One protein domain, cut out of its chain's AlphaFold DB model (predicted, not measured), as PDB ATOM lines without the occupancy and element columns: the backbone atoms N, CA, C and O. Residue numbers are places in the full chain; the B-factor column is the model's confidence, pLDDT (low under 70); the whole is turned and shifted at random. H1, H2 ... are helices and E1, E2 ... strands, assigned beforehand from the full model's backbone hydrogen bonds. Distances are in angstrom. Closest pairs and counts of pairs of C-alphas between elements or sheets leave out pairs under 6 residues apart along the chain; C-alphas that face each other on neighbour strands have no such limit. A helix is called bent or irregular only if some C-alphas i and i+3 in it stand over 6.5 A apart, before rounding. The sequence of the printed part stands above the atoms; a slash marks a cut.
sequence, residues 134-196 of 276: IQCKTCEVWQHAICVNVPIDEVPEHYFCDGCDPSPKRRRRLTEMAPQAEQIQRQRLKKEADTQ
ATOM      1  N   ILE A 134     145.468 140.345 142.034       98.12
ATOM      2  CA  ILE A 134     146.837 140.157 141.539       98.12
ATOM      3  C   ILE A 134     147.504 141.509 141.251       98.12
ATOM      4  O   ILE A 134     146.868 142.425 140.722       98.12
ATOM      5  N   GLN A 135     148.783 141.633 141.613       97.94
ATOM      6  CA  GLN A 135     149.554 142.875 141.525       97.94
ATOM      7  C   GLN A 135     150.356 142.974 140.219       97.94
ATOM      8  O   GLN A 135     151.033 142.029 139.814       97.94
ATOM      9  N   CYS A 136     150.321 144.135 139.559       98.19
ATOM     10  CA  CYS A 136     151.128 144.421 138.374       98.19
ATOM     11  C   CYS A 136     152.615 144.586 138.724       98.19
ATOM     12  O   CYS A 136     152.982 145.484 139.475       98.19
ATOM     13  N   LYS A 137     153.493 143.810 138.080       97.75
ATOM     14  CA  LYS A 137     154.947 143.816 138.320       97.75
ATOM     15  C   LYS A 137     155.667 145.126 137.943       97.75
ATOM     16  O   LYS A 137     156.842 145.275 138.259       97.75
ATOM     17  N   THR A 138     155.005 146.042 137.232       97.00
ATOM     18  CA  THR A 138     155.620 147.268 136.674       97.00
ATOM     19  C   THR A 138     155.099 148.567 137.282       97.00
ATOM     20  O   THR A 138     155.827 149.551 137.304       97.00
ATOM     21  N   CYS A 139     153.842 148.601 137.721       97.00
ATOM     22  CA  CYS A 139     153.217 149.802 138.289       97.00
ATOM     23  C   CYS A 139     152.429 149.520 139.571       97.00
ATOM     24  O   CYS A 139     151.638 150.358 139.986       97.00
ATOM     25  N   GLU A 140     152.608 148.323 140.139       96.44
ATOM     26  CA  GLU A 140     152.211 147.903 141.492       96.44
ATOM     27  C   GLU A 140     150.714 147.998 141.830       96.44
ATOM     28  O   GLU A 140     150.293 147.578 142.909       96.44
ATOM     29  N   VAL A 141     149.884 148.414 140.865       97.19
ATOM     30  CA  VAL A 141     148.426 148.385 140.965       97.19
ATOM     31  C   VAL A 141     147.896 146.963 141.045       97.19
ATOM     32  O   VAL A 141     148.373 146.053 140.357       97.19
ATOM     33  N   TRP A 142     146.827 146.799 141.810       97.69
ATOM     34  CA  TRP A 142     146.107 145.541 141.934       97.69
ATOM     35  C   TRP A 142     144.929 145.493 140.951       97.69
ATOM     36  O   TRP A 142     144.260 146.504 140.706       97.69
ATOM     37  N   GLN A 143     144.646 144.309 140.402       98.44
ATOM     38  CA  GLN A 143     143.457 144.005 139.590       98.44
ATOM     39  C   GLN A 143     142.830 142.684 140.080       98.44
ATOM     40  O   GLN A 143     143.543 141.818 140.579       98.44
ATOM     41  N   HIS A 144     141.510 142.496 139.970       98.31
ATOM     42  CA  HIS A 144     140.883 141.207 140.317       98.31
ATOM     43  C   HIS A 144     141.313 140.137 139.317       98.31
ATOM     44  O   HIS A 144     141.173 140.341 138.108       98.31
ATOM     45  N   ALA A 145     141.777 138.983 139.792       98.12
ATOM     46  CA  ALA A 145     142.317 137.933 138.929       98.12
ATOM     47  C   ALA A 145     141.267 137.424 137.917       98.12
ATOM     48  O   ALA A 145     141.547 137.304 136.719       98.12
ATOM     49  N   ILE A 146     140.014 137.266 138.367       97.44
ATOM     50  CA  ILE A 146     138.856 136.906 137.529       97.44
ATOM     51  C   ILE A 146     138.638 137.893 136.368       97.44
ATOM     52  O   ILE A 146     138.370 137.471 135.240       97.44
ATOM     53  N   CYS A 147     138.800 139.199 136.614       98.44
ATOM     54  CA  CYS A 147     138.572 140.248 135.621       98.44
ATOM     55  C   CYS A 147     139.608 140.219 134.495       98.44
ATOM     56  O   CYS A 147     139.305 140.670 133.399       98.44
ATOM     57  N   VAL A 148     140.802 139.670 134.738       97.94
ATOM     58  CA  VAL A 148     141.931 139.659 133.787       97.94
ATOM     59  C   VAL A 148     142.273 138.254 133.271       97.94
ATOM     60  O   VAL A 148     143.343 138.038 132.697       97.94
ATOM     61  N   ASN A 149     141.344 137.305 133.451       96.75
ATOM     62  CA  ASN A 149     141.473 135.879 133.129       96.75
ATOM     63  C   ASN A 149     142.716 135.199 133.749       96.75
ATOM     64  O   ASN A 149     143.367 134.395 133.084       96.75
ATOM     65  N   VAL A 150     143.030 135.496 135.013       97.75
ATOM     66  CA  VAL A 150     143.955 134.691 135.828       97.75
ATOM     67  C   VAL A 150     143.121 133.749 136.713       97.75
ATOM     68  O   VAL A 150     142.370 134.236 137.562       97.75
ATOM     69  N   PRO A 151     143.181 132.418 136.512       96.31
ATOM     70  CA  PRO A 151     142.537 131.451 137.397       96.31
ATOM     71  C   PRO A 151     143.386 131.219 138.657       96.31
ATOM     72  O   PRO A 151     144.564 131.568 138.698       96.31
ATOM     73  N   ILE A 152     142.794 130.600 139.682       95.31
ATOM     74  CA  ILE A 152     143.495 130.291 140.938       95.31
ATOM     75  C   ILE A 152     144.566 129.198 140.772       95.31
ATOM     76  O   ILE A 152     145.572 129.218 141.473       95.31
ATOM     77  N   ASP A 153     144.382 128.297 139.805       96.56
ATOM     78  CA  ASP A 153     145.270 127.154 139.557       96.56
ATOM     79  C   ASP A 153     146.479 127.488 138.653       96.56
ATOM     80  O   ASP A 153     147.452 126.739 138.620       96.56
ATOM     81  N   GLU A 154     146.439 128.613 137.923       96.31
ATOM     82  CA  GLU A 154     147.481 129.041 136.968       96.31
ATOM     83  C   GLU A 154     147.873 130.519 137.188       96.31
ATOM     84  O   GLU A 154     147.845 131.345 136.271       96.31
ATOM     85  N   VAL A 155     148.220 130.880 138.428       97.44
ATOM     86  CA  VAL A 155     148.701 132.231 138.760       97.44
ATOM     87  C   VAL A 155     150.096 132.464 138.152       97.44
ATOM     88  O   VAL A 155     151.025 131.718 138.463       97.44
ATOM     89  N   PRO A 156     150.293 133.492 137.302       97.44
ATOM     90  CA  PRO A 156     151.596 133.776 136.711       97.44
ATOM     91  C   PRO A 156     152.527 134.474 137.711       97.44
ATOM     92  O   PRO A 156     152.153 135.468 138.327       97.44
ATOM     93  N   GLU A 157     153.780 134.021 137.781       96.88
ATOM     94  CA  GLU A 157     154.863 134.643 138.567       96.88
ATOM     95  C   GLU A 157     155.083 136.131 138.212       96.88
ATOM     96  O   GLU A 157     155.402 136.958 139.064       96.88
ATOM     97  N   HIS A 158     154.886 136.476 136.937       97.50
ATOM     98  CA  HIS A 158     155.120 137.805 136.379       97.50
ATOM     99  C   HIS A 158     153.852 138.316 135.674       97.50
ATOM    100  O   HIS A 158     153.616 138.031 134.498       97.50
ATOM    101  N   TYR A 159     153.021 139.071 136.400       98.19
ATOM    102  CA  TYR A 159     151.779 139.658 135.886       98.19
ATOM    103  C   TYR A 159     151.949 141.121 135.435       98.19
ATOM    104  O   TYR A 159     152.617 141.922 136.089       98.19
ATOM    105  N   PHE A 160     151.271 141.484 134.342       98.44
ATOM    106  CA  PHE A 160     151.225 142.843 133.798       98.44
ATOM    107  C   PHE A 160     149.777 143.251 133.500       98.44
ATOM    108  O   PHE A 160     149.023 142.494 132.880       98.44
ATOM    109  N   CYS A 161     149.401 144.460 133.922       98.31
ATOM    110  CA  CYS A 161     148.066 145.017 133.713       98.31
ATOM    111  C   CYS A 161     147.838 145.536 132.281       98.31
ATOM    112  O   CYS A 161     148.771 145.708 131.494       98.31
ATOM    113  N   ASP A 162     146.589 145.903 131.994       97.88
ATOM    114  CA  ASP A 162     146.111 146.615 130.796       97.88
ATOM    115  C   ASP A 162     147.039 147.724 130.253       97.88
ATOM    116  O   ASP A 162     147.203 147.846 129.040       97.88
ATOM    117  N   GLY A 163     147.658 148.518 131.133       97.69
ATOM    118  CA  GLY A 163     148.589 149.590 130.760       97.69
ATOM    119  C   GLY A 163     150.047 149.160 130.544       97.69
ATOM    120  O   GLY A 163     150.775 149.851 129.836       97.69
ATOM    121  N   CYS A 164     150.480 148.031 131.118       98.31
ATOM    122  CA  CYS A 164     151.898 147.638 131.196       98.31
ATOM    123  C   CYS A 164     152.252 146.377 130.399       98.31
ATOM    124  O   CYS A 164     153.429 146.135 130.153       98.31
ATOM    125  N   ASP A 165     151.269 145.570 129.988       97.94
ATOM    126  CA  ASP A 165     151.519 144.348 129.221       97.94
ATOM    127  C   ASP A 165     152.214 144.683 127.876       97.94
ATOM    128  O   ASP A 165     151.696 145.477 127.076       97.94
ATOM    129  N   PRO A 166     153.402 144.112 127.593       97.44
ATOM    130  CA  PRO A 166     154.184 144.477 126.415       97.44
ATOM    131  C   PRO A 166     153.511 144.063 125.098       97.44
ATOM    132  O   PRO A 166     153.867 144.586 124.043       97.44
ATOM    133  N   SER A 167     152.523 143.160 125.123       97.75
ATOM    134  CA  SER A 167     151.794 142.708 123.939       97.75
ATOM    135  C   SER A 167     150.598 143.623 123.634       97.75
ATOM    136  O   SER A 167     149.592 143.581 124.348       97.75
ATOM    137  N   PRO A 168     150.597 144.384 122.515       97.81
ATOM    138  CA  PRO A 168     149.452 145.222 122.148       97.81
ATOM    139  C   PRO A 168     148.172 144.405 121.929       97.81
ATOM    140  O   PRO A 168     147.073 144.889 122.187       97.81
ATOM    141  N   LYS A 169     148.312 143.139 121.501       98.19
ATOM    142  CA  LYS A 169     147.199 142.189 121.362       98.19
ATOM    143  C   LYS A 169     146.590 141.825 122.718       98.19
ATOM    144  O   LYS A 169     145.373 141.701 122.814       98.19
ATOM    145  N   ARG A 170     147.417 141.649 123.758       96.88
ATOM    146  CA  ARG A 170     146.944 141.261 125.093       96.88
ATOM    147  C   ARG A 170     146.362 142.454 125.850       96.88
ATOM    148  O   ARG A 170     145.256 142.318 126.362       96.88
ATOM    149  N   ARG A 171     146.988 143.639 125.773       97.81
ATOM    150  CA  ARG A 171     146.382 144.905 126.238       97.81
ATOM    151  C   ARG A 171     145.011 145.148 125.615       97.81
ATOM    152  O   ARG A 171     144.044 145.318 126.344       97.81
ATOM    153  N   ARG A 172     144.903 145.059 124.282       98.12
ATOM    154  CA  ARG A 172     143.618 145.188 123.579       98.12
ATOM    155  C   ARG A 172     142.573 144.194 124.100       98.12
ATOM    156  O   ARG A 172     141.464 144.616 124.401       98.12
ATOM    157  N   ARG A 173     142.927 142.911 124.264       98.25
ATOM    158  CA  ARG A 173     142.007 141.891 124.803       98.25
ATOM    159  C   ARG A 173     141.556 142.212 126.239       98.25
ATOM    160  O   ARG A 173     140.394 141.981 126.558       98.25
ATOM    161  N   LEU A 174     142.446 142.737 127.088       97.88
ATOM    162  CA  LEU A 174     142.106 143.195 128.444       97.88
ATOM    163  C   LEU A 174     141.129 144.382 128.405       97.88
ATOM    164  O   LEU A 174     140.145 144.380 129.135       97.88
ATOM    165  N   THR A 175     141.320 145.352 127.507       97.25
ATOM    166  CA  THR A 175     140.348 146.443 127.310       97.25
ATOM    167  C   THR A 175     139.007 145.937 126.760       97.25
ATOM    168  O   THR A 175     137.955 146.377 127.212       97.25
ATOM    169  N   GLU A 176     139.014 144.983 125.824       98.06
ATOM    170  CA  GLU A 176     137.794 144.424 125.214       98.06
ATOM    171  C   GLU A 176     136.930 143.617 126.202       98.06
ATOM    172  O   GLU A 176     135.710 143.595 126.051       98.06
ATOM    173  N   MET A 177     137.521 142.998 127.232       97.88
ATOM    174  CA  MET A 177     136.769 142.280 128.278       97.88
ATOM    175  C   MET A 177     136.278 143.173 129.434       97.88
ATOM    176  O   MET A 177     135.486 142.711 130.257       97.88
ATOM    177  N   ALA A 178     136.701 144.442 129.500       98.19
ATOM    178  CA  ALA A 178     136.383 145.353 130.604       98.19
ATOM    179  C   ALA A 178     134.872 145.489 130.922       98.19
ATOM    180  O   ALA A 178     134.523 145.369 132.098       98.19
ATOM    181  N   PRO A 179     133.948 145.617 129.940       98.56
ATOM    182  CA  PRO A 179     132.513 145.717 130.235       98.56
ATOM    183  C   PRO A 179     131.932 144.435 130.853       98.56
ATOM    184  O   PRO A 179     131.056 144.487 131.714       98.56
ATOM    185  N   GLN A 180     132.444 143.266 130.448       98.31
ATOM    186  CA  GLN A 180     132.045 141.983 131.031       98.31
ATOM    187  C   GLN A 180     132.606 141.829 132.453       98.31
ATOM    188  O   GLN A 180     131.906 141.346 133.342       98.31
ATOM    189  N   ALA A 181     133.847 142.268 132.683       98.19
ATOM    190  CA  ALA A 181     134.472 142.280 134.000       98.19
ATOM    191  C   ALA A 181     133.718 143.191 134.991       98.19
ATOM    192  O   ALA A 181     133.472 142.787 136.127       98.19
ATOM    193  N   GLU A 182     133.290 144.378 134.547       98.31
ATOM    194  CA  GLU A 182     132.411 145.276 135.304       98.31
ATOM    195  C   GLU A 182     131.063 144.615 135.621       98.31
ATOM    196  O   GLU A 182     130.653 144.579 136.783       98.31
ATOM    197  N   GLN A 183     130.395 144.026 134.621       98.25
ATOM    198  CA  GLN A 183     129.120 143.337 134.824       98.25
ATOM    199  C   GLN A 183     129.231 142.202 135.860       98.25
ATOM    200  O   GLN A 183     128.352 142.077 136.713       98.25
ATOM    201  N   ILE A 184     130.303 141.403 135.819       96.81
ATOM    202  CA  ILE A 184     130.543 140.309 136.776       96.81
ATOM    203  C   ILE A 184     130.683 140.847 138.205       96.81
ATOM    204  O   ILE A 184     130.010 140.343 139.106       96.81
ATOM    205  N   GLN A 185     131.504 141.879 138.427       97.25
ATOM    206  CA  GLN A 185     131.712 142.417 139.775       97.25
ATOM    207  C   GLN A 185     130.474 143.162 140.304       97.25
ATOM    208  O   GLN A 185     130.096 142.966 141.457       97.25
ATOM    209  N   ARG A 186     129.743 143.913 139.463       97.06
ATOM    210  CA  ARG A 186     128.450 144.513 139.863       97.06
ATOM    211  C   ARG A 186     127.407 143.457 140.253       97.06
ATOM    212  O   ARG A 186     126.640 143.678 141.187       97.06
ATOM    213  N   GLN A 187     127.382 142.303 139.577       96.94
ATOM    214  CA  GLN A 187     126.484 141.191 139.922       96.94
ATOM    215  C   GLN A 187     126.866 140.461 141.220       96.94
ATOM    216  O   GLN A 187     125.996 139.833 141.820       96.94
ATOM    217  N   ARG A 188     128.132 140.518 141.646       95.31
ATOM    218  CA  ARG A 188     128.603 139.969 142.929       95.31
ATOM    219  C   ARG A 188     128.249 140.896 144.088       95.31
ATOM    220  O   ARG A 188     127.449 140.500 144.929       95.31
ATOM    221  N   LEU A 189     128.670 142.161 144.006       94.38
ATOM    222  CA  LEU A 189     128.359 143.205 144.993       94.38
ATOM    223  C   LEU A 189     126.851 143.316 145.278       94.38
ATOM    224  O   LEU A 189     126.449 143.474 146.427       94.38
ATOM    225  N   LYS A 190     125.995 143.176 144.251       95.69
ATOM    226  CA  LYS A 190     124.544 143.125 144.476       95.69
ATOM    227  C   LYS A 190     124.116 141.898 145.300       95.69
ATOM    228  O   LYS A 190     123.335 142.055 146.229       95.69
ATOM    229  N   LYS A 191     124.599 140.694 144.982       94.88
ATOM    230  CA  LYS A 191     124.232 139.466 145.717       94.88
ATOM    231  C   LYS A 191     124.720 139.481 147.161       94.88
ATOM    232  O   LYS A 191     124.053 138.925 148.025       94.88
ATOM    233  N   GLU A 192     125.874 140.091 147.404       92.38
ATOM    234  CA  GLU A 192     126.422 140.304 148.744       92.38
ATOM    235  C   GLU A 192     125.472 141.182 149.575       92.38
ATOM    236  O   GLU A 192     125.082 140.772 150.667       92.38
ATOM    237  N   ALA A 193     124.981 142.296 149.015       92.81
ATOM    238  CA  ALA A 193     123.941 143.117 149.643       92.81
ATOM    239  C   ALA A 193     122.609 142.357 149.835       92.81
ATOM    240  O   ALA A 193     122.122 142.271 150.958       92.81
ATOM    241  N   ASP A 194     122.077 141.717 148.779       93.50
ATOM    242  CA  ASP A 194     120.819 140.938 148.816       93.50
ATOM    243  C   ASP A 194     120.854 139.784 149.863       93.50
ATOM    244  O   ASP A 194     119.811 139.269 150.274       93.50
ATOM    245  N   THR A 195     122.053 139.344 150.269       90.19
ATOM    246  CA  THR A 195     122.281 138.302 151.288       90.19
ATOM    247  C   THR A 195     122.448 138.893 152.690       90.19
ATOM    248  O   THR A 195     121.979 138.298 153.661       90.19
ATOM    249  N   GLN A 196     123.084 140.062 152.815       80.62
ATOM    250  CA  GLN A 196     123.304 140.729 154.101       80.62
ATOM    251  C   GLN A 196     121.981 141.122 154.781       80.62
ATOM    252  O   GLN A 196     121.855 140.952 155.992       80.62
TER     253      GLN A 196
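What this domain is: This is residues 134 to 196 of the 276 residues of the protein "PHD domain-containing protein" of Puccinia coronata f. sp. avenae (UniProt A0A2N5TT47). A small head of loops with one short strand, E1, lies beside the first part of one long bent helix, H1, whose residues 186 to 196 stick out as a free arm. The printed part has 63 residues, with one named strand, E1, then one named helix, H1; of the 32 residues in named elements helices hold 29 and strands 3, and the class is mostly helix. The whole is only just loose, close to compact, with a radius of gyration of the C-alphas of 13.2 A, and spans 41 by 22 by 21 A.

How they stand to each other: Start at residues 134 to 135, antiparallel to residues 142 to 143 of E1, residues 142 to 144. H1, residues 168 to 196, was assigned as one helix by its hydrogen bonds but is bent: C-alphas 176 and 179 are 7.4 A apart. Its arms H1a, residues 168 to 176, and H1b, residues 179 to 196, stand at a steep tilt of 41 degrees. E1 is apart from both arms. Every O i to N i+4 pair is within hydrogen-bond range in H1a, 13 of 14 in H1b.

Where its parts are: Find C-alpha 142 at (146.107, 145.541, 141.934), where E1 begins. H1a runs 12.1 A from C-alpha 168 at (149.452, 145.222, 122.148); H1b runs 26.1 A to C-alpha 196 at (123.304, 140.729, 154.101).

The domain as a whole: Residues 145 to 167 form a long link. The printed part has no cut, and no printed residue is under 70 in pLDDT.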